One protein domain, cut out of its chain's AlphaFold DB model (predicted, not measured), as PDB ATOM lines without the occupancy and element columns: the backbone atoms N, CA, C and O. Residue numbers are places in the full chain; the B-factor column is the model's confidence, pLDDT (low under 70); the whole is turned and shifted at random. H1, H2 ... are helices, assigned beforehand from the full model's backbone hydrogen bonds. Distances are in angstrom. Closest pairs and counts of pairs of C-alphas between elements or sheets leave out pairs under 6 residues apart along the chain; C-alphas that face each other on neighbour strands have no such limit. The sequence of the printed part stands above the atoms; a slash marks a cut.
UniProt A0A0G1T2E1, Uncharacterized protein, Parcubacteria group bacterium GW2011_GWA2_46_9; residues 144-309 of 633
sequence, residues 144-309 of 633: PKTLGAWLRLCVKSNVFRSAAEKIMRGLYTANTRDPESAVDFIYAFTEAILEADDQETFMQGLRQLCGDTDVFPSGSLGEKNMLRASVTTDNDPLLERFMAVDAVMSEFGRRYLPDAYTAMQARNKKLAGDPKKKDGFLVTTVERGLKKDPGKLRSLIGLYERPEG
ATOM      1  N   PRO A 144     331.740  -2.353  75.576       90.00
ATOM      2  CA  PRO A 144     331.611  -1.255  76.538       90.00
ATOM      3  C   PRO A 144     331.519  -1.753  77.989       90.00
ATOM      4  O   PRO A 144     332.246  -1.287  78.862       90.00
ATOM      5  N   LYS A 145     330.742  -2.815  78.232       88.31
ATOM      6  CA  LYS A 145     330.605  -3.443  79.555       88.31
ATOM      7  C   LYS A 145     331.930  -3.980  80.109       88.31
ATOM      8  O   LYS A 145     332.254  -3.732  81.270       88.31
ATOM      9  N   THR A 146     332.694  -4.732  79.312       88.62
ATOM     10  CA  THR A 146     333.967  -5.309  79.784       88.62
ATOM     11  C   THR A 146     335.036  -4.236  79.961       88.62
ATOM     12  O   THR A 146     335.756  -4.267  80.955       88.62
ATOM     13  N   LEU A 147     335.095  -3.246  79.064       92.88
ATOM     14  CA  LEU A 147     335.982  -2.088  79.191       92.88
ATOM     15  C   LEU A 147     335.649  -1.247  80.430       92.88
ATOM     16  O   LEU A 147     336.559  -0.842  81.146       92.88
ATOM     17  N   GLY A 148     334.363  -1.044  80.729       91.44
ATOM     18  CA  GLY A 148     333.913  -0.337  81.928       91.44
ATOM     19  C   GLY A 148     334.318  -1.054  83.214       91.44
ATOM     20  O   GLY A 148     334.807  -0.422  84.147       91.44
ATOM     21  N   ALA A 149     334.200  -2.382  83.255       88.75
ATOM     22  CA  ALA A 149     334.667  -3.173  84.390       88.75
ATOM     23  C   ALA A 149     336.200  -3.113  84.553       88.75
ATOM     24  O   ALA A 149     336.682  -2.884  85.660       88.75
ATOM     25  N   TRP A 150     336.973  -3.216  83.465       90.75
ATOM     26  CA  TRP A 150     338.430  -3.024  83.517       90.75
ATOM     27  C   TRP A 150     338.828  -1.622  83.994       90.75
ATOM     28  O   TRP A 150     339.740  -1.480  84.812       90.75
ATOM     29  N   LEU A 151     338.126  -0.587  83.529       93.00
ATOM     30  CA  LEU A 151     338.350   0.793  83.951       93.00
ATOM     31  C   LEU A 151     338.059   0.978  85.447       93.00
ATOM     32  O   LEU A 151     338.869   1.583  86.150       93.00
ATOM     33  N   ARG A 152     336.964   0.399  85.956       89.44
ATOM     34  CA  ARG A 152     336.661   0.392  87.397       89.44
ATOM     35  C   ARG A 152     337.785  -0.259  88.201       89.44
ATOM     36  O   ARG A 152     338.161   0.290  89.231       89.44
ATOM     37  N   LEU A 153     338.380  -1.359  87.731       86.44
ATOM     38  CA  LEU A 153     339.520  -1.990  88.415       86.44
ATOM     39  C   LEU A 153     340.775  -1.117  88.431       86.44
ATOM     40  O   LEU A 153     341.464  -1.077  89.449       86.44
ATOM     41  N   CYS A 154     341.040  -0.370  87.354       88.50
ATOM     42  CA  CYS A 154     342.136   0.605  87.326       88.50
ATOM     43  C   CYS A 154     341.970   1.678  88.418       88.50
ATOM     44  O   CYS A 154     342.952   2.190  88.952       88.50
ATOM     45  N   VAL A 155     340.733   2.020  88.779       86.38
ATOM     46  CA  VAL A 155     340.449   3.064  89.770       86.38
ATOM     47  C   VAL A 155     340.319   2.490  91.177       86.38
ATOM     48  O   VAL A 155     341.071   2.869  92.074       86.38
ATOM     49  N   LYS A 156     339.391   1.552  91.367       81.00
ATOM     50  CA  LYS A 156     338.884   1.135  92.679       81.00
ATOM     51  C   LYS A 156     339.723   0.052  93.355       81.00
ATOM     52  O   LYS A 156     339.693  -0.046  94.578       81.00
ATOM     53  N   SER A 157     340.477  -0.751  92.601       76.44
ATOM     54  CA  SER A 157     341.241  -1.862  93.180       76.44
ATOM     55  C   SER A 157     342.685  -1.467  93.476       76.44
ATOM     56  O   SER A 157     343.475  -1.248  92.564       76.44
ATOM     57  N   ASN A 158     343.084  -1.448  94.748       70.56
ATOM     58  CA  ASN A 158     344.490  -1.214  95.114       70.56
ATOM     59  C   ASN A 158     345.404  -2.396  94.756       70.56
ATOM     60  O   ASN A 158     346.597  -2.201  94.535       70.56
ATOM     61  N   VAL A 159     344.852  -3.610  94.693       68.94
ATOM     62  CA  VAL A 159     345.605  -4.841  94.410       68.94
ATOM     63  C   VAL A 159     345.739  -5.057  92.904       68.94
ATOM     64  O   VAL A 159     346.826  -5.345  92.408       68.94
ATOM     65  N   PHE A 160     344.647  -4.873  92.157       76.69
ATOM     66  CA  PHE A 160     344.577  -5.255  90.746       76.69
ATOM     67  C   PHE A 160     344.755  -4.097  89.765       76.69
ATOM     68  O   PHE A 160     344.864  -4.356  88.566       76.69
ATOM     69  N   ARG A 161     344.867  -2.842  90.231       83.44
ATOM     70  CA  ARG A 161     345.065  -1.660  89.368       83.44
ATOM     71  C   ARG A 161     346.165  -1.857  88.330       83.44
ATOM     72  O   ARG A 161     345.906  -1.700  87.144       83.44
ATOM     73  N   SER A 162     347.369  -2.255  88.747       84.12
ATOM     74  CA  SER A 162     348.504  -2.394  87.819       84.12
ATOM     75  C   SER A 162     348.270  -3.475  86.754       84.12
ATOM     76  O   SER A 162     348.626  -3.291  85.590       84.12
ATOM     77  N   ALA A 163     347.639  -4.593  87.129       83.44
ATOM     78  CA  ALA A 163     347.288  -5.653  86.186       83.44
ATOM     79  C   ALA A 163     346.195  -5.191  85.208       83.44
ATOM     80  O   ALA A 163     346.328  -5.390  84.002       83.44
ATOM     81  N   ALA A 164     345.159  -4.510  85.707       87.31
ATOM     82  CA  ALA A 164     344.089  -3.951  84.886       87.31
ATOM     83  C   ALA A 164     344.616  -2.903  83.887       87.31
ATOM     84  O   ALA A 164     344.246  -2.931  82.716       87.31
ATOM     85  N   GLU A 165     345.544  -2.037  84.302       89.94
ATOM     86  CA  GLU A 165     346.193  -1.056  83.423       89.94
ATOM     87  C   GLU A 165     347.018  -1.724  82.314       89.94
ATOM     88  O   GLU A 165     346.935  -1.315  81.151       89.94
ATOM     89  N   LYS A 166     347.776  -2.784  82.637       88.25
ATOM     90  CA  LYS A 166     348.484  -3.598  81.633       88.25
ATOM     91  C   LYS A 166     347.509  -4.237  80.644       88.25
ATOM     92  O   LYS A 166     347.777  -4.224  79.442       88.25
ATOM     93  N   ILE A 167     346.378  -4.744  81.137       88.12
ATOM     94  CA  ILE A 167     345.342  -5.352  80.300       88.12
ATOM     95  C   ILE A 167     344.725  -4.325  79.350       88.12
ATOM     96  O   ILE A 167     344.661  -4.549  78.143       88.12
ATOM     97  N   MET A 168     344.333  -3.164  79.871       90.44
ATOM     98  CA  MET A 168     343.778  -2.071  79.074       90.44
ATOM     99  C   MET A 168     344.764  -1.574  78.010       90.44
ATOM    100  O   MET A 168     344.376  -1.363  76.859       90.44
ATOM    101  N   ARG A 169     346.057  -1.470  78.349       90.94
ATOM    102  CA  ARG A 169     347.122  -1.136  77.389       90.94
ATOM    103  C   ARG A 169     347.280  -2.203  76.303       90.94
ATOM    104  O   ARG A 169     347.450  -1.864  75.126       90.94
ATOM    105  N   GLY A 170     347.240  -3.480  76.680       87.50
ATOM    106  CA  GLY A 170     347.320  -4.608  75.753       87.50
ATOM    107  C   GLY A 170     346.127  -4.652  74.795       87.50
ATOM    108  O   GLY A 170     346.327  -4.750  73.581       87.50
ATOM    109  N   LEU A 171     344.909  -4.466  75.320       88.50
ATOM    110  CA  LEU A 171     343.673  -4.336  74.545       88.50
ATOM    111  C   LEU A 171     343.762  -3.189  73.538       88.50
ATOM    112  O   LEU A 171     343.512  -3.411  72.355       88.50
ATOM    113  N   TYR A 172     344.176  -2.001  73.979       90.81
ATOM    114  CA  TYR A 172     344.371  -0.852  73.099       90.81
ATOM    115  C   TYR A 172     345.368  -1.176  71.981       90.81
ATOM    116  O   TYR A 172     345.028  -1.162  70.802       90.81
ATOM    117  N   THR A 173     346.581  -1.596  72.337       88.00
ATOM    118  CA  THR A 173     347.651  -1.853  71.360       88.00
ATOM    119  C   THR A 173     347.272  -2.942  70.347       88.00
ATOM    120  O   THR A 173     347.627  -2.860  69.167       88.00
ATOM    121  N   ALA A 174     346.553  -3.978  70.785       84.00
ATOM    122  CA  ALA A 174     346.106  -5.058  69.917       84.00
ATOM    123  C   ALA A 174     344.984  -4.632  68.960       84.00
ATOM    124  O   ALA A 174     344.976  -5.098  67.820       84.00
ATOM    125  N   ASN A 175     344.093  -3.738  69.400       86.50
ATOM    126  CA  ASN A 175     342.868  -3.381  68.683       86.50
ATOM    127  C   ASN A 175     342.913  -2.009  67.998       86.50
ATOM    128  O   ASN A 175     341.934  -1.614  67.392       86.50
ATOM    129  N   THR A 176     344.041  -1.295  68.006       88.94
ATOM    130  CA  THR A 176     344.176  -0.006  67.298       88.94
ATOM    131  C   THR A 176     345.221  -0.038  66.175       88.94
ATOM    132  O   THR A 176     345.971   0.924  65.973       88.94
ATOM    133  N   ARG A 177     345.341  -1.169  65.468       86.38
ATOM    134  CA  ARG A 177     346.388  -1.406  64.448       86.38
ATOM    135  C   ARG A 177     346.138  -0.693  63.121       86.38
ATOM    136  O   ARG A 177     347.096  -0.335  62.431       86.38
ATOM    137  N   ASP A 178     344.882  -0.422  62.810       86.75
ATOM    138  CA  ASP A 178     344.416   0.324  61.643       86.75
ATOM    139  C   ASP A 178     343.349   1.363  62.060       86.75
ATOM    140  O   ASP A 178     342.906   1.339  63.212       86.75
ATOM    141  N   PRO A 179     342.973   2.312  61.179       88.44
ATOM    142  CA  PRO A 179     342.020   3.374  61.516       88.44
ATOM    143  C   PRO A 179     340.638   2.880  61.947       88.44
ATOM    144  O   PRO A 179     340.055   3.479  62.845       88.44
ATOM    145  N   GLU A 180     340.122   1.816  61.331       90.19
ATOM    146  CA  GLU A 180     338.783   1.305  61.627       90.19
ATOM    147  C   GLU A 180     338.758   0.660  63.007       90.19
ATOM    148  O   GLU A 180     338.031   1.115  63.887       90.19
ATOM    149  N   SER A 181     339.666  -0.287  63.250       89.56
ATOM    150  CA  SER A 181     339.778  -0.937  64.558       89.56
ATOM    151  C   SER A 181     340.060   0.073  65.684       89.56
ATOM    152  O   SER A 181     339.525  -0.057  66.785       89.56
ATOM    153  N   ALA A 182     340.864   1.113  65.414       91.44
ATOM    154  CA  ALA A 182     341.166   2.154  66.397       91.44
ATOM    155  C   ALA A 182     339.928   2.955  66.818       91.44
ATOM    156  O   ALA A 182     339.717   3.148  68.017       91.44
ATOM    157  N   VAL A 183     339.112   3.397  65.853       93.31
ATOM    158  CA  VAL A 183     337.863   4.110  66.152       93.31
ATOM    159  C   VAL A 183     336.891   3.195  66.878       93.31
ATOM    160  O   VAL A 183     336.314   3.625  67.866       93.31
ATOM    161  N   ASP A 184     336.751   1.943  66.456       92.19
ATOM    162  CA  ASP A 184     335.821   0.989  67.067       92.19
ATOM    163  C   ASP A 184     336.162   0.728  68.538       92.19
ATOM    164  O   ASP A 184     335.290   0.799  69.410       92.19
ATOM    165  N   PHE A 185     337.447   0.513  68.831       93.88
ATOM    166  CA  PHE A 185     337.931   0.328  70.194       93.88
ATOM    167  C   PHE A 185     337.711   1.574  71.059       93.88
ATOM    168  O   PHE A 185     337.158   1.481  72.157       93.88
ATOM    169  N   ILE A 186     338.125   2.748  70.573       95.75
ATOM    170  CA  ILE A 186     338.013   3.994  71.339       95.75
ATOM    171  C   ILE A 186     336.556   4.429  71.497       95.75
ATOM    172  O   ILE A 186     336.192   4.950  72.549       95.75
ATOM    173  N   TYR A 187     335.701   4.173  70.512       95.19
ATOM    174  CA  TYR A 187     334.268   4.413  70.606       95.19
ATOM    175  C   TYR A 187     333.640   3.548  71.707       95.19
ATOM    176  O   TYR A 187     332.981   4.086  72.595       95.19
ATOM    177  N   ALA A 188     333.924   2.238  71.728       94.75
ATOM    178  CA  ALA A 188     333.445   1.341  72.783       94.75
ATOM    179  C   ALA A 188     333.976   1.728  74.177       94.75
ATOM    180  O   ALA A 188     333.255   1.638  75.170       94.75
ATOM    181  N   PHE A 189     335.227   2.189  74.262       96.88
ATOM    182  CA  PHE A 189     335.794   2.703  75.508       96.88
ATOM    183  C   PHE A 189     335.127   4.010  75.954       96.88
ATOM    184  O   PHE A 189     334.831   4.182  77.132       96.88
ATOM    185  N   THR A 190     334.838   4.913  75.019       96.62
ATOM    186  CA  THR A 190     334.149   6.180  75.299       96.62
ATOM    187  C   THR A 190     332.728   5.941  75.803       96.62
ATOM    188  O   THR A 190     332.292   6.603  76.742       96.62
ATOM    189  N   GLU A 191     332.022   4.961  75.236       95.44
ATOM    190  CA  GLU A 191     330.720   4.510  75.736       95.44
ATOM    191  C   GLU A 191     330.819   4.050  77.196       95.44
ATOM    192  O   GLU A 191     330.094   4.556  78.049       95.44
ATOM    193  N   ALA A 192     331.800   3.196  77.510       94.88
ATOM    194  CA  ALA A 192     332.040   2.713  78.870       94.88
ATOM    195  C   ALA A 192     332.325   3.837  79.886       94.88
ATOM    196  O   ALA A 192     331.937   3.737  81.049       94.88
ATOM    197  N   ILE A 193     333.003   4.906  79.456       94.81
ATOM    198  CA  ILE A 193     333.277   6.088  80.285       94.81
ATOM    199  C   ILE A 193     331.994   6.851  80.587       94.81
ATOM    200  O   ILE A 193     331.770   7.255  81.726       94.81
ATOM    201  N   LEU A 194     331.160   7.077  79.571       90.56
ATOM    202  CA  LEU A 194     329.928   7.845  79.728       90.56
ATOM    203  C   LEU A 194     328.889   7.105  80.579       90.56
ATOM    204  O   LEU A 194     328.147   7.764  81.302       90.56
ATOM    205  N   GLU A 195     328.884   5.769  80.538       88.50
ATOM    206  CA  GLU A 195     328.042   4.904  81.380       88.50
ATOM    207  C   GLU A 195     328.589   4.699  82.808       88.50
ATOM    208  O   GLU A 195     327.953   4.024  83.619       88.50
ATOM    209  N   ALA A 196     329.758   5.258  83.142       85.31
ATOM    210  CA  ALA A 196     330.292   5.180  84.498       85.31
ATOM    211  C   ALA A 196     329.353   5.873  85.503       85.31
ATOM    212  O   ALA A 196     328.934   7.015  85.305       85.31
ATOM    213  N   ASP A 197     329.073   5.182  86.607       78.69
ATOM    214  CA  ASP A 197     328.174   5.607  87.686       78.69
ATOM    215  C   ASP A 197     328.859   6.492  88.736       78.69
ATOM    216  O   ASP A 197     328.189   7.076  89.587       78.69
ATOM    217  N   ASP A 198     330.186   6.623  88.674       82.31
ATOM    218  CA  ASP A 198     330.964   7.444  89.589       82.31
ATOM    219  C   ASP A 198     331.964   8.360  88.868       82.31
ATOM    220  O   ASP A 198     332.544   8.033  87.827       82.31
ATOM    221  N   GLN A 199     332.184   9.538  89.460       83.62
ATOM    222  CA  GLN A 199     333.027  10.588  88.886       83.62
ATOM    223  C   GLN A 199     334.498  10.170  88.772       83.62
ATOM    224  O   GLN A 199     335.191  10.625  87.867       83.62
ATOM    225  N   GLU A 200     335.000   9.317  89.665       88.31
ATOM    226  CA  GLU A 200     336.409   8.918  89.671       88.31
ATOM    227  C   GLU A 200     336.724   8.008  88.477       88.31
ATOM    228  O   GLU A 200     337.693   8.248  87.753       88.31
ATOM    229  N   THR A 201     335.855   7.023  88.217       88.62
ATOM    230  CA  THR A 201     335.929   6.149  87.038       88.62
ATOM    231  C   THR A 201     335.811   6.953  85.745       88.62
ATOM    232  O   THR A 201     336.640   6.791  84.846       88.62
ATOM    233  N   PHE A 202     334.850   7.881  85.674       89.50
ATOM    234  CA  PHE A 202     334.701   8.789  84.534       89.50
ATOM    235  C   PHE A 202     335.980   9.602  84.273       89.50
ATOM    236  O   PHE A 202     336.505   9.611  83.158       89.50
ATOM    237  N   MET A 203     336.524  10.242  85.314       93.62
ATOM    238  CA  MET A 203     337.723  11.075  85.212       93.62
ATOM    239  C   MET A 203     338.957  10.272  84.796       93.62
ATOM    240  O   MET A 203     339.742  10.748  83.975       93.62
ATOM    241  N   GLN A 204     339.134   9.056  85.321       94.50
ATOM    242  CA  GLN A 204     340.251   8.201  84.921       94.50
ATOM    243  C   GLN A 204     340.141   7.784  83.454       94.50
ATOM    244  O   GLN A 204     341.136   7.817  82.730       94.50
ATOM    245  N   GLY A 205     338.942   7.432  82.995       95.81
ATOM    246  CA  GLY A 205     338.716   7.110  81.593       95.81
ATOM    247  C   GLY A 205     338.999   8.294  80.669       95.81
ATOM    248  O   GLY A 205     339.678   8.144  79.654       95.81
ATOM    249  N   LEU A 206     338.569   9.495  81.061       94.50
ATOM    250  CA  LEU A 206     338.846  10.721  80.317       94.50
ATOM    251  C   LEU A 206     340.353  11.029  80.238       94.50
ATOM    252  O   LEU A 206     340.843  11.399  79.173       94.50
ATOM    253  N   ARG A 207     341.116  10.801  81.319       95.06
ATOM    254  CA  ARG A 207     342.591  10.903  81.296       95.06
ATOM    255  C   ARG A 207     343.218   9.931  80.300       95.06
ATOM    256  O   ARG A 207     344.144  10.310  79.584       95.06
ATOM    257  N   GLN A 208     342.714   8.696  80.226       95.25
ATOM    258  CA  GLN A 208     343.173   7.715  79.236       95.25
ATOM    259  C   GLN A 208     342.856   8.179  77.807       95.25
ATOM    260  O   GLN A 208     343.749   8.159  76.964       95.25
ATOM    261  N   LEU A 209     341.642   8.684  77.543       93.25
ATOM    262  CA  LEU A 209     341.269   9.248  76.236       93.25
ATOM    263  C   LEU A 209     342.158  10.429  75.821       93.25
ATOM    264  O   LEU A 209     342.598  10.490  74.677       93.25
ATOM    265  N   CYS A 210     342.468  11.342  76.746       91.12
ATOM    266  CA  CYS A 210     343.329  12.499  76.478       91.12
ATOM    267  C   CYS A 210     344.836  12.163  76.419       91.12
ATOM    268  O   CYS A 210     345.666  13.062  76.228       91.12
ATOM    269  N   GLY A 211     345.216  10.891  76.586       88.62
ATOM    270  CA  GLY A 211     346.611  10.444  76.572       88.62
ATOM    271  C   GLY A 211     347.441  10.958  77.754       88.62
ATOM    272  O   GLY A 211     348.654  11.112  77.616       88.62
ATOM    273  N   ASP A 212     346.792  11.248  78.886       89.75
ATOM    274  CA  ASP A 212     347.394  11.719  80.148       89.75
ATOM    275  C   ASP A 212     347.865  10.560  81.048       89.75
ATOM    276  O   ASP A 212     348.227  10.736  82.208       89.75
ATOM    277  N   THR A 213     347.829   9.336  80.525       90.62
ATOM    278  CA  THR A 213     348.247   8.123  81.228       90.62
ATOM    279  C   THR A 213     349.084   7.256  80.300       90.62
ATOM    280  O   THR A 213     348.953   7.328  79.076       90.62
ATOM    281  N   ASP A 214     349.867   6.348  80.874       89.50
ATOM    282  CA  ASP A 214     350.605   5.358  80.090       89.50
ATOM    283  C   ASP A 214     349.724   4.186  79.621       89.50
ATOM    284  O   ASP A 214     350.224   3.266  78.975       89.50
ATOM    285  N   VAL A 215     348.431   4.142  79.968       92.25
ATOM    286  CA  VAL A 215     347.528   3.059  79.536       92.25
ATOM    287  C   VAL A 215     347.263   3.178  78.037       92.25
ATOM    288  O   VAL A 215     347.476   2.213  77.305       92.25
ATOM    289  N   PHE A 216     346.890   4.376  77.576       92.69
ATOM    290  CA  PHE A 216     346.781   4.734  76.157       92.69
ATOM    291  C   PHE A 216     347.906   5.717  75.808       92.69
ATOM    292  O   PHE A 216     347.723   6.934  75.876       92.69
ATOM    293  N   PRO A 217     349.108   5.208  75.486       86.12
ATOM    294  CA  PRO A 217     350.294   6.041  75.387       86.12
ATOM    295  C   PRO A 217     350.202   7.048  74.236       86.12
ATOM    296  O   PRO A 217     349.905   6.698  73.086       86.12
ATOM    297  N   SER A 218     350.544   8.297  74.549       84.94
ATOM    298  CA  SER A 218     350.728   9.369  73.568       84.94
ATOM    299  C   SER A 218     351.812   9.006  72.539       84.94
ATOM    300  O   SER A 218     352.838   8.408  72.862       84.94
ATOM    301  N   GLY A 219     351.616   9.386  71.279       80.75
ATOM    302  CA  GLY A 219     352.503   9.101  70.148       80.75
ATOM    303  C   GLY A 219     352.410   7.675  69.590       80.75
ATOM    304  O   GLY A 219     353.157   7.334  68.660       80.75
ATOM    305  N   SER A 220     351.522   6.840  70.136       86.62
ATOM    306  CA  SER A 220     351.346   5.442  69.735       86.62
ATOM    307  C   SER A 220     350.760   5.288  68.325       86.62
ATOM    308  O   SER A 220     350.275   6.232  67.698       86.62
ATOM    309  N   LEU A 221     350.812   4.061  67.793       85.56
ATOM    310  CA  LEU A 221     350.172   3.739  66.515       85.56
ATOM    311  C   LEU A 221     348.649   3.954  66.574       85.56
ATOM    312  O   LEU A 221     348.076   4.415  65.589       85.56
ATOM    313  N   GLY A 222     348.021   3.682  67.723       88.44
ATOM    314  CA  GLY A 222     346.589   3.890  67.922       88.44
ATOM    315  C   GLY A 222     346.178   5.354  67.810       88.44
ATOM    316  O   GLY A 222     345.265   5.661  67.053       88.44
ATOM    317  N   GLU A 223     346.904   6.275  68.453       87.31
ATOM    318  CA  GLU A 223     346.657   7.724  68.333       87.31
ATOM    319  C   GLU A 223     346.806   8.186  66.874       87.31
ATOM    320  O   GLU A 223     345.946   8.880  66.332       87.31
ATOM    321  N   LYS A 224     347.853   7.722  66.178       85.56
ATOM    322  CA  LYS A 224     348.051   8.018  64.747       85.56
ATOM    323  C   LYS A 224     346.915   7.475  63.873       85.56
ATOM    324  O   LYS A 224     346.563   8.108  62.879       85.56
ATOM    325  N   ASN A 225     346.364   6.310  64.213       87.69
ATOM    326  CA  ASN A 225     345.243   5.696  63.503       87.69
ATOM    327  C   ASN A 225     343.900   6.380  63.798       87.69
ATOM    328  O   ASN A 225     343.106   6.548  62.877       87.69
ATOM    329  N   MET A 226     343.686   6.876  65.018       88.12
ATOM    330  CA  MET A 226     342.557   7.760  65.328       88.12
ATOM    331  C   MET A 226     342.619   9.043  64.493       88.12
ATOM    332  O   MET A 226     341.649   9.413  63.835       88.12
ATOM    333  N   LEU A 227     343.790   9.685  64.426       85.44
ATOM    334  CA  LEU A 227     343.976  10.881  63.603       85.44
ATOM    335  C   LEU A 227     343.789  10.598  62.102       85.44
ATOM    336  O   LEU A 227     343.275  11.452  61.385       85.44
ATOM    337  N   ARG A 228     344.153   9.406  61.609       82.50
ATOM    338  CA  ARG A 228     343.863   8.979  60.224       82.50
ATOM    339  C   ARG A 228     342.374   8.999  59.914       82.50
ATOM    340  O   ARG A 228     341.997   9.519  58.869       82.50
ATOM    341  N   ALA A 229     341.563   8.447  60.813       85.62
ATOM    342  CA  ALA A 229     340.121   8.361  60.622       85.62
ATOM    343  C   ALA A 229     339.465   9.748  60.509       85.62
ATOM    344  O   ALA A 229     338.526   9.910  59.736       85.62
ATOM    345  N   SER A 230     340.019  10.766  61.183       81.12
ATOM    346  CA  SER A 230     339.507  12.149  61.158       81.12
ATOM    347  C   SER A 230     339.463  12.806  59.770       81.12
ATOM    348  O   SER A 230     338.779  13.808  59.583       81.12
ATOM    349  N   VAL A 231     340.191  12.258  58.793       76.56
ATOM    350  CA  VAL A 231     340.303  12.794  57.424       76.56
ATOM    351  C   VAL A 231     339.855  11.786  56.355       76.56
ATOM    352  O   VAL A 231     340.037  12.026  55.159       76.56
ATOM    353  N   THR A 232     339.258  10.661  56.764       76.19
ATOM    354  CA  THR A 232     338.717   9.619  55.879       76.19
ATOM    355  C   THR A 232     337.318  10.011  55.398       76.19
ATOM    356  O   THR A 232     336.323   9.780  56.075       76.19
ATOM    357  N   THR A 233     337.222  10.620  54.214       74.00
ATOM    358  CA  THR A 233     335.950  11.140  53.674       74.00
ATOM    359  C   THR A 233     335.119  10.117  52.892       74.00
ATOM    360  O   THR A 233     334.020  10.430  52.442       74.00
ATOM    361  N   ASP A 234     335.626   8.907  52.681       80.31
ATOM    362  CA  ASP A 234     334.973   7.820  51.944       80.31
ATOM    363  C   ASP A 234     334.308   6.769  52.845       80.31
ATOM    364  O   ASP A 234     333.669   5.855  52.330       80.31
ATOM    365  N   ASN A 235     334.415   6.917  54.167       86.75
ATOM    366  CA  ASN A 235     333.777   6.049  55.153       86.75
ATOM    367  C   ASN A 235     333.032   6.899  56.195       86.75
ATOM    368  O   ASN A 235     333.559   7.216  57.261       86.75
ATOM    369  N   ASP A 236     331.804   7.292  55.852       87.38
ATOM    370  CA  ASP A 236     330.956   8.128  56.709       87.38
ATOM    371  C   ASP A 236     330.655   7.469  58.080       87.38
ATOM    372  O   ASP A 236     330.829   8.162  59.082       87.38
ATOM    373  N   PRO A 237     330.335   6.157  58.192       89.19
ATOM    374  CA  PRO A 237     330.145   5.495  59.495       89.19
ATOM    375  C   PRO A 237     331.379   5.504  60.412       89.19
ATOM    376  O   PRO A 237     331.270   5.558  61.639       89.19
ATOM    377  N   LEU A 238     332.583   5.424  59.837       89.62
ATOM    378  CA  LEU A 238     333.823   5.548  60.603       89.62
ATOM    379  C   LEU A 238     334.012   6.979  61.118       89.62
ATOM    380  O   LEU A 238     334.335   7.184  62.289       89.62
ATOM    381  N   LEU A 239     333.795   7.965  60.245       88.62
ATOM    382  CA  LEU A 239     333.959   9.377  60.572       88.62
ATOM    383  C   LEU A 239     332.925   9.844  61.607       88.62
ATOM    384  O   LEU A 239     333.271  10.571  62.530       88.62
ATOM    385  N   GLU A 240     331.688   9.370  61.510       89.12
ATOM    386  CA  GLU A 240     330.617   9.585  62.485       89.12
ATOM    387  C   GLU A 240     331.006   9.127  63.901       89.12
ATOM    388  O   GLU A 240     330.915   9.900  64.858       89.12
ATOM    389  N   ARG A 241     331.528   7.900  64.038       91.31
ATOM    390  CA  ARG A 241     332.018   7.374  65.324       91.31
ATOM    391  C   ARG A 241     333.215   8.165  65.848       91.31
ATOM    392  O   ARG A 241     333.254   8.493  67.033       91.31
ATOM    393  N   PHE A 242     334.155   8.525  64.974       91.44
ATOM    394  CA  PHE A 242     335.278   9.394  65.336       91.44
ATOM    395  C   PHE A 242     334.792  10.744  65.889       91.44
ATOM    396  O   PHE A 242     335.239  11.171  66.950       91.44
ATOM    397  N   MET A 243     333.845  11.392  65.208       88.25
ATOM    398  CA  MET A 243     333.300  12.693  65.607       88.25
ATOM    399  C   MET A 243     332.540  12.633  66.937       88.25
ATOM    400  O   MET A 243     332.578  13.592  67.708       88.25
ATOM    401  N   ALA A 244     331.876  11.514  67.238       88.56
ATOM    402  CA  ALA A 244     331.238  11.305  68.536       88.56
ATOM    403  C   ALA A 244     332.268  11.245  69.680       88.56
ATOM    404  O   ALA A 244     332.068  11.882  70.714       88.56
ATOM    405  N   VAL A 245     333.384  10.534  69.478       92.25
ATOM    406  CA  VAL A 245     334.507  10.482  70.432       92.25
ATOM    407  C   VAL A 245     335.162  11.858  70.580       92.25
ATOM    408  O   VAL A 245     335.408  12.307  71.700       92.25
ATOM    409  N   ASP A 246     335.426  12.547  69.468       89.12
ATOM    410  CA  ASP A 246     336.041  13.877  69.479       89.12
ATOM    411  C   ASP A 246     335.196  14.890  70.260       89.12
ATOM    412  O   ASP A 246     335.735  15.628  71.079       89.12
ATOM    413  N   ALA A 247     333.868  14.859  70.113       85.75
ATOM    414  CA  ALA A 247     332.978  15.720  70.886       85.75
ATOM    415  C   ALA A 247     333.106  15.508  72.405       85.75
ATOM    416  O   ALA A 247     333.142  16.481  73.157       85.75
ATOM    417  N   VAL A 248     333.210  14.252  72.850       89.38
ATOM    418  CA  VAL A 248     333.410  13.899  74.265       89.38
ATOM    419  C   VAL A 248     334.753  14.428  74.769       89.38
ATOM    420  O   VAL A 248     334.804  15.076  75.813       89.38
ATOM    421  N   MET A 249     335.836  14.195  74.019       89.12
ATOM    422  CA  MET A 249     337.168  14.691  74.378       89.12
ATOM    423  C   MET A 249     337.228  16.220  74.379       89.12
ATOM    424  O   MET A 249     337.840  16.807  75.266       89.12
ATOM    425  N   SER A 250     336.597  16.865  73.400       85.88
ATOM    426  CA  SER A 250     336.591  18.316  73.245       85.88
ATOM    427  C   SER A 250     335.841  19.003  74.375       85.88
ATOM    428  O   SER A 250     336.389  19.884  75.026       85.88
ATOM    429  N   GLU A 251     334.628  18.555  74.684       85.44
ATOM    430  CA  GLU A 251     333.812  19.181  75.721       85.44
ATOM    431  C   GLU A 251     334.306  18.815  77.127       85.44
ATOM    432  O   GLU A 251     334.685  19.682  77.917       85.44
ATOM    433  N   PHE A 252     334.360  17.519  77.447       88.00
ATOM    434  CA  PHE A 252     334.706  17.086  78.799       88.00
ATOM    435  C   PHE A 252     336.206  17.160  79.065       88.00
ATOM    436  O   PHE A 252     336.593  17.563  80.161       88.00
ATOM    437  N   GLY A 253     337.063  16.847  78.088       87.00
ATOM    438  CA  GLY A 253     338.513  16.986  78.244       87.00
ATOM    439  C   GLY A 253     338.914  18.438  78.483       87.00
ATOM    440  O   GLY A 253     339.622  18.717  79.446       87.00
ATOM    441  N   ARG A 254     338.393  19.393  77.700       85.88
ATOM    442  CA  ARG A 254     338.650  20.826  77.924       85.88
ATOM    443  C   ARG A 254     338.116  21.312  79.274       85.88
ATOM    444  O   ARG A 254     338.769  22.123  79.924       85.88
ATOM    445  N   ARG A 255     336.936  20.841  79.692       85.25
ATOM    446  CA  ARG A 255     336.286  21.267  80.941       85.25
ATOM    447  C   ARG A 255     336.955  20.700  82.191       85.25
ATOM    448  O   ARG A 255     337.152  21.437  83.153       85.25
ATOM    449  N   TYR A 256     337.271  19.407  82.191       86.56
ATOM    450  CA  TYR A 256     337.728  18.682  83.378       86.56
ATOM    451  C   TYR A 256     339.242  18.431  83.410       86.56
ATOM    452  O   TYR A 256     339.801  18.269  84.493       86.56
ATOM    453  N   LEU A 257     339.913  18.405  82.254       92.06
ATOM    454  CA  LEU A 257     341.352  18.145  82.107       92.06
ATOM    455  C   LEU A 257     342.013  19.139  81.119       92.06
ATOM    456  O   LEU A 257     342.639  18.713  80.142       92.06
ATOM    457  N   PRO A 258     341.895  20.464  81.339       91.00
ATOM    458  CA  PRO A 258     342.290  21.483  80.361       91.00
ATOM    459  C   PRO A 258     343.759  21.384  79.926       91.00
ATOM    460  O   PRO A 258     344.062  21.554  78.742       91.00
ATOM    461  N   ASP A 259     344.668  21.061  80.848       92.50
ATOM    462  CA  ASP A 259     346.098  20.919  80.550       92.50
ATOM    463  C   ASP A 259     346.376  19.691  79.675       92.50
ATOM    464  O   ASP A 259     347.070  19.793  78.659       92.50
ATOM    465  N   ALA A 260     345.784  18.540  80.017       90.38
ATOM    466  CA  ALA A 260     345.925  17.309  79.243       90.38
ATOM    467  C   ALA A 260     345.321  17.460  77.842       90.38
ATOM    468  O   ALA A 260     345.944  17.070  76.852       90.38
ATOM    469  N   TYR A 261     344.146  18.088  77.748       90.31
ATOM    470  CA  TYR A 261     343.488  18.389  76.481       90.31
ATOM    471  C   TYR A 261     344.331  19.326  75.606       90.31
ATOM    472  O   TYR A 261     344.574  19.036  74.433       90.31
ATOM    473  N   THR A 262     344.857  20.411  76.179       90.69
ATOM    474  CA  THR A 262     345.735  21.352  75.464       90.69
ATOM    475  C   THR A 262     347.013  20.660  74.987       90.69
ATOM    476  O   THR A 262     347.450  20.851  73.848       90.69
ATOM    477  N   ALA A 263     347.607  19.810  75.829       90.06
ATOM    478  CA  ALA A 263     348.782  19.027  75.472       90.06
ATOM    479  C   ALA A 263     348.475  18.038  74.334       90.06
ATOM    480  O   ALA A 263     349.259  17.945  73.387       90.06
ATOM    481  N   MET A 264     347.329  17.356  74.383       89.19
ATOM    482  CA  MET A 264     346.838  16.478  73.319       89.19
ATOM    483  C   MET A 264     346.656  17.240  72.004       89.19
ATOM    484  O   MET A 264     347.222  16.835  70.989       89.19
ATOM    485  N   GLN A 265     345.968  18.384  72.008       85.81
ATOM    486  CA  GLN A 265     345.814  19.212  70.808       85.81
ATOM    487  C   GLN A 265     347.169  19.656  70.234       85.81
ATOM    488  O   GLN A 265     347.401  19.563  69.026       85.81
ATOM    489  N   ALA A 266     348.099  20.105  71.083       85.00
ATOM    490  CA  ALA A 266     349.434  20.512  70.649       85.00
ATOM    491  C   ALA A 266     350.225  19.345  70.031       85.00
ATOM    492  O   ALA A 266     350.941  19.541  69.043       85.00
ATOM    493  N   ARG A 267     350.093  18.129  70.580       84.00
ATOM    494  CA  ARG A 267     350.678  16.904  70.009       84.00
ATOM    495  C   ARG A 267     350.039  16.552  68.669       84.00
ATOM    496  O   ARG A 267     350.777  16.387  67.701       84.00
ATOM    497  N   ASN A 268     348.711  16.538  68.583       80.06
ATOM    498  CA  ASN A 268     347.972  16.263  67.347       80.06
ATOM    499  C   ASN A 268     348.369  17.243  66.235       80.06
ATOM    500  O   ASN A 268     348.654  16.830  65.113       80.06
ATOM    501  N   LYS A 269     348.517  18.532  66.566       76.31
ATOM    502  CA  LYS A 269     348.988  19.566  65.633       76.31
ATOM    503  C   LYS A 269     350.435  19.344  65.175       76.31
ATOM    504  O   LYS A 269     350.742  19.544  64.003       76.31
ATOM    505  N   LYS A 270     351.331  18.902  66.069       75.25
ATOM    506  CA  LYS A 270     352.716  18.530  65.714       75.25
ATOM    507  C   LYS A 270     352.763  17.286  64.824       75.25
ATOM    508  O   LYS A 270     353.475  17.296  63.825       75.25
ATOM    509  N   LEU A 271     351.994  16.246  65.154       68.81
ATOM    510  CA  LEU A 271     351.862  15.028  64.344       68.81
ATOM    511  C   LEU A 271     351.273  15.327  62.957       68.81
ATOM    512  O   LEU A 271     351.655  14.689  61.978       68.81
ATOM    513  N   ALA A 272     350.393  16.325  62.862       65.06
ATOM    514  CA  ALA A 272     349.847  16.806  61.601       65.06
ATOM    515  C   ALA A 272     350.845  17.628  60.760       65.06
ATOM    516  O   ALA A 272     350.653  17.732  59.553       65.06
ATOM    517  N   GLY A 273     351.885  18.216  61.369       55.06
ATOM    518  CA  GLY A 273     352.693  19.278  60.760       55.06
ATOM    519  C   GLY A 273     354.203  19.042  60.623       55.06
ATOM    520  O   GLY A 273     354.865  19.957  60.146       55.06
ATOM    521  N   ASP A 274     354.778  17.900  61.026       54.22
ATOM    522  CA  ASP A 274     356.227  17.615  60.902       54.22
ATOM    523  C   ASP A 274     356.559  16.877  59.579       54.22
ATOM    524  O   ASP A 274     356.358  15.664  59.493       54.22
ATOM    525  N   PRO A 275     357.089  17.553  58.535       47.28
ATOM    526  CA  PRO A 275     357.367  16.947  57.231       47.28
ATOM    527  C   PRO A 275     358.785  16.353  57.143       47.28
ATOM    528  O   PRO A 275     359.132  15.737  56.136       47.28
ATOM    529  N   LYS A 276     359.649  16.589  58.148       47.84
ATOM    530  CA  LYS A 276     361.087  16.250  58.102       47.84
ATOM    531  C   LYS A 276     361.420  14.898  58.733       47.84
ATOM    532  O   LYS A 276     362.510  14.375  58.506       47.84
ATOM    533  N   LYS A 277     360.490  14.294  59.472       53.97
ATOM    534  CA  LYS A 277     360.507  12.857  59.774       53.97
ATOM    535  C   LYS A 277     359.768  12.170  58.629       53.97
ATOM    536  O   LYS A 277     358.674  12.596  58.300       53.97
ATOM    537  N   LYS A 278     360.353  11.142  58.002       44.19
ATOM    538  CA  LYS A 278     359.879  10.476  56.760       44.19
ATOM    539  C   LYS A 278     358.405   9.996  56.744       44.19
ATOM    540  O   LYS A 278     357.938   9.562  55.700       44.19
ATOM    541  N   ASP A 279     357.683  10.134  57.851       48.53
ATOM    542  CA  ASP A 279     356.246   9.938  58.007       48.53
ATOM    543  C   ASP A 279     355.516  11.288  58.129       48.53
ATOM    544  O   ASP A 279     354.946  11.603  59.174       48.53
ATOM    545  N   GLY A 280     355.467  12.080  57.053       54.12
ATOM    546  CA  GLY A 280     354.480  13.163  56.906       54.12
ATOM    547  C   GLY A 280     353.074  12.572  56.751       54.12
ATOM    548  O   GLY A 280     352.430  12.714  55.715       54.12
ATOM    549  N   PHE A 281     352.640  11.784  57.731       55.44
ATOM    550  CA  PHE A 281     351.612  10.771  57.570       55.44
ATOM    551  C   PHE A 281     350.210  11.404  57.484       55.44
ATOM    552  O   PHE A 281     349.408  11.036  56.625       55.44
ATOM    553  N   LEU A 282     349.915  12.411  58.316       58.25
ATOM    554  CA  LEU A 282     348.655  13.149  58.203       58.25
ATOM    555  C   LEU A 282     348.655  14.080  56.989       58.25
ATOM    556  O   LEU A 282     347.655  14.129  56.290       58.25
ATOM    557  N   VAL A 283     349.780  14.743  56.684       59.06
ATOM    558  CA  VAL A 283     349.932  15.597  55.489       59.06
ATOM    559  C   VAL A 283     349.659  14.794  54.221       59.06
ATOM    560  O   VAL A 283     348.834  15.200  53.419       59.06
ATOM    561  N   THR A 284     350.252  13.608  54.073       61.78
ATOM    562  CA  THR A 284     349.990  12.726  52.923       61.78
ATOM    563  C   THR A 284     348.559  12.186  52.894       61.78
ATOM    564  O   THR A 284     348.019  11.980  51.808       61.78
ATOM    565  N   THR A 285     347.916  11.979  54.048       65.88
ATOM    566  CA  THR A 285     346.511  11.540  54.124       65.88
ATOM    567  C   THR A 285     345.547  12.678  53.778       65.88
ATOM    568  O   THR A 285     344.645  12.478  52.971       65.88
ATOM    569  N   VAL A 286     345.788  13.887  54.290       68.62
ATOM    570  CA  VAL A 286     345.066  15.123  53.952       68.62
ATOM    571  C   VAL A 286     345.274  15.475  52.483       68.62
ATOM    572  O   VAL A 286     344.306  15.735  51.783       68.62
ATOM    573  N   GLU A 287     346.501  15.417  51.963       68.12
ATOM    574  CA  GLU A 287     346.800  15.621  50.540       68.12
ATOM    575  C   GLU A 287     346.112  14.576  49.658       68.12
ATOM    576  O   GLU A 287     345.605  14.910  48.588       68.12
ATOM    577  N   ARG A 288     346.070  13.307  50.085       67.69
ATOM    578  CA  ARG A 288     345.340  12.246  49.379       67.69
ATOM    579  C   ARG A 288     343.833  12.496  49.414       67.69
ATOM    580  O   ARG A 288     343.190  12.339  48.381       67.69
ATOM    581  N   GLY A 289     343.291  12.930  50.550       69.06
ATOM    582  CA  GLY A 289     341.893  13.342  50.691       69.06
ATOM    583  C   GLY A 289     341.557  14.539  49.798       69.06
ATOM    584  O   GLY A 289     340.605  14.474  49.031       69.06
ATOM    585  N   LEU A 290     342.404  15.574  49.786       69.50
ATOM    586  CA  LEU A 290     342.276  16.746  48.911       69.50
ATOM    587  C   LEU A 290     342.396  16.388  47.424       69.50
ATOM    588  O   LEU A 290     341.799  17.059  46.589       69.50
ATOM    589  N   LYS A 291     343.156  15.346  47.071       74.19
ATOM    590  CA  LYS A 291     343.227  14.835  45.693       74.19
ATOM    591  C   LYS A 291     342.005  13.998  45.311       74.19
ATOM    592  O   LYS A 291     341.626  14.011  44.146       74.19
ATOM    593  N   LYS A 292     341.423  13.257  46.260       77.75
ATOM    594  CA  LYS A 292     340.298  12.342  46.023       77.75
ATOM    595  C   LYS A 292     338.954  13.072  46.010       77.75
ATOM    596  O   LYS A 292     338.195  12.902  45.065       77.75
ATOM    597  N   ASP A 293     338.679  13.875  47.036       79.44
ATOM    598  CA  ASP A 293     337.464  14.687  47.158       79.44
ATOM    599  C   ASP A 293     337.745  15.985  47.947       79.44
ATOM    600  O   ASP A 293     337.498  16.080  49.158       79.44
ATOM    601  N   PRO A 294     338.289  17.018  47.275       81.69
ATOM    602  CA  PRO A 294     338.633  18.280  47.921       81.69
ATOM    603  C   PRO A 294     337.414  19.016  48.482       81.69
ATOM    604  O   PRO A 294     337.561  19.759  49.449       81.69
ATOM    605  N   GLY A 295     336.231  18.844  47.884       84.06
ATOM    606  CA  GLY A 295     335.008  19.520  48.319       84.06
ATOM    607  C   GLY A 295     334.509  18.973  49.651       84.06
ATOM    608  O   GLY A 295     334.238  19.745  50.578       84.06
ATOM    609  N   LYS A 296     334.467  17.642  49.769       85.12
ATOM    610  CA  LYS A 296     334.093  16.946  51.000       85.12
ATOM    611  C   LYS A 296     335.107  17.254  52.109       85.12
ATOM    612  O   LYS A 296     334.739  17.810  53.134       85.12
ATOM    613  N   LEU A 297     336.411  17.089  51.885       83.31
ATOM    614  CA  LEU A 297     337.397  17.383  52.938       83.31
ATOM    615  C   LEU A 297     337.405  18.859  53.393       83.31
ATOM    616  O   LEU A 297     337.491  19.124  54.590       83.31
ATOM    617  N   ARG A 298     337.252  19.833  52.481       82.25
ATOM    618  CA  ARG A 298     337.126  21.255  52.867       82.25
ATOM    619  C   ARG A 298     335.885  21.526  53.711       82.25
ATOM    620  O   ARG A 298     335.954  22.332  54.630       82.25
ATOM    621  N   SER A 299     334.773  20.860  53.411       83.50
ATOM    622  CA  SER A 299     333.537  21.014  54.183       83.50
ATOM    623  C   SER A 299     333.684  20.447  55.602       83.50
ATOM    624  O   SER A 299     333.155  21.033  56.541       83.50
ATOM    625  N   LEU A 300     334.461  19.368  55.777       84.06
ATOM    626  CA  LEU A 300     334.819  18.825  57.094       84.06
ATOM    627  C   LEU A 300     335.729  19.757  57.883       84.06
ATOM    628  O   LEU A 300     335.441  20.055  59.034       84.06
ATOM    629  N   ILE A 301     336.792  20.261  57.256       79.94
ATOM    630  CA  ILE A 301     337.687  21.242  57.884       79.94
ATOM    631  C   ILE A 301     336.887  22.478  58.310       79.94
ATOM    632  O   ILE A 301     336.979  22.905  59.456       79.94
ATOM    633  N   GLY A 302     336.020  22.987  57.431       79.62
ATOM    634  CA  GLY A 302     335.157  24.126  57.728       79.62
ATOM    635  C   GLY A 302     334.129  23.876  58.838       79.62
ATOM    636  O   GLY A 302     333.626  24.843  59.402       79.62
ATOM    637  N   LEU A 303     333.805  22.618  59.169       79.50
ATOM    638  CA  LEU A 303     333.027  22.288  60.367       79.50
ATOM    639  C   LEU A 303     333.877  22.473  61.632       79.50
ATOM    640  O   LEU A 303     333.417  23.124  62.566       79.50
ATOM    641  N   TYR A 304     335.103  21.941  61.644       76.50
ATOM    642  CA  TYR A 304     336.028  22.025  62.784       76.50
ATOM    643  C   TYR A 304     336.592  23.432  63.029       76.50
ATOM    644  O   TYR A 304     336.953  23.758  64.153       76.50
ATOM    645  N   GLU A 305     336.665  24.279  62.001       72.69
ATOM    646  CA  GLU A 305     337.093  25.680  62.133       72.69
ATOM    647  C   GLU A 305     336.011  26.592  62.738       72.69
ATOM    648  O   GLU A 305     336.280  27.757  63.044       72.69
ATOM    649  N   ARG A 306     334.782  26.092  62.934       68.62
ATOM    650  CA  ARG A 306     333.748  26.843  63.655       68.62
ATOM    651  C   ARG A 306     334.140  26.929  65.137       68.62
ATOM    652  O   ARG A 306     334.499  25.904  65.710       68.62
ATOM    653  N   PRO A 307     334.054  28.115  65.776       50.47
ATOM    654  CA  PRO A 307     334.320  28.259  67.206       50.47
ATOM    655  C   PRO A 307     333.524  27.223  68.015       50.47
ATOM    656  O   PRO A 307     332.334  27.032  67.770       50.47
ATOM    657  N   GLU A 308     334.212  26.529  68.920       43.31
ATOM    658  CA  GLU A 308     333.783  25.294  69.593       43.31
ATOM    659  C   GLU A 308     332.423  25.355  70.327       43.31
ATOM    660  O   GLU A 308     332.020  26.405  70.827       43.31
ATOM    661  N   GLY A 309     331.811  24.168  70.482       46.38
ATOM    662  CA  GLY A 309     330.899  23.806  71.579       46.38
ATOM    663  C   GLY A 309     329.407  23.979  71.295       46.38
ATOM    664  O   GLY A 309     328.889  25.085  71.366       46.38
TER     665      GLY A 309
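AT A GLANCE: This is residues 144 to 309 of the 633 residues of an uncharacterized protein of Parcubacteria group bacterium GW2011_GWA2_46_9 (UniProt A0A0G1T2E1). What is the main picture? Crossed helices form an elongated body, in which H1, H2, H4, H5 and H7 pack on H3 or H6; at one end H8 and H9 make a corner, and residues 302 to 307 stick out. What is it made of? The printed part has 166 residues with nine named helices, H1 to H9 in that order, and no named strand: all helix. How large is it? It is compact, with a radius of gyration of the C-alphas of 16.1 A and spans of 52 by 33 by 28 A.

IN THESE COORDINATES: Where do the first helices run? H1 is residues 144 to 156, from C-alpha 144 at (331.611, -1.255, 76.538); H2 is 161 to 175, H3 179 to 194 (22.3 A), H4 199 to 209 and H5 221 to 229. Which follow? H6 is 236 to 256, 29.5 A long, H7 258 to 273, 22.3 A, H8 281 to 292, and H9 294 to 304, ending at (336.028, 22.025, 62.784).

HOW THE PARTS SIT: What is the hub? H3 touches H1, H2, H4, H5 and H6; its closest C-alphas to H6 are Val 183 and Phe 242, 5.9 A, at a steep tilt of 44 degrees, the same way. What lies beyond? H6 and H7 form a hairpin, closest at C-alphas Gly 253 and Tyr 261, 5.5 A. H7 touches H8 at C-alphas Ala 272 and Leu 282, 5.1 A; H8 and H9 only just touch, only at the corner, with 3 pairs of C-alphas within 8 A, Leu 290 and Leu 297 closest at 6.4 A. How are the backbones? In H1 to H9 every O i to N i+4 pair is within hydrogen-bond range.

THE WHOLE: Which ends are farthest? The C-alphas of Val 159 and Gly 295 are the farthest apart, 53.2 A. Is it unbroken? The printed part has no cut, and the link H4 to H5, 11 residues, is long. Where is confidence low? pLDDT is under 70 at residue 159, residues 271 to 290 and 306 to 309.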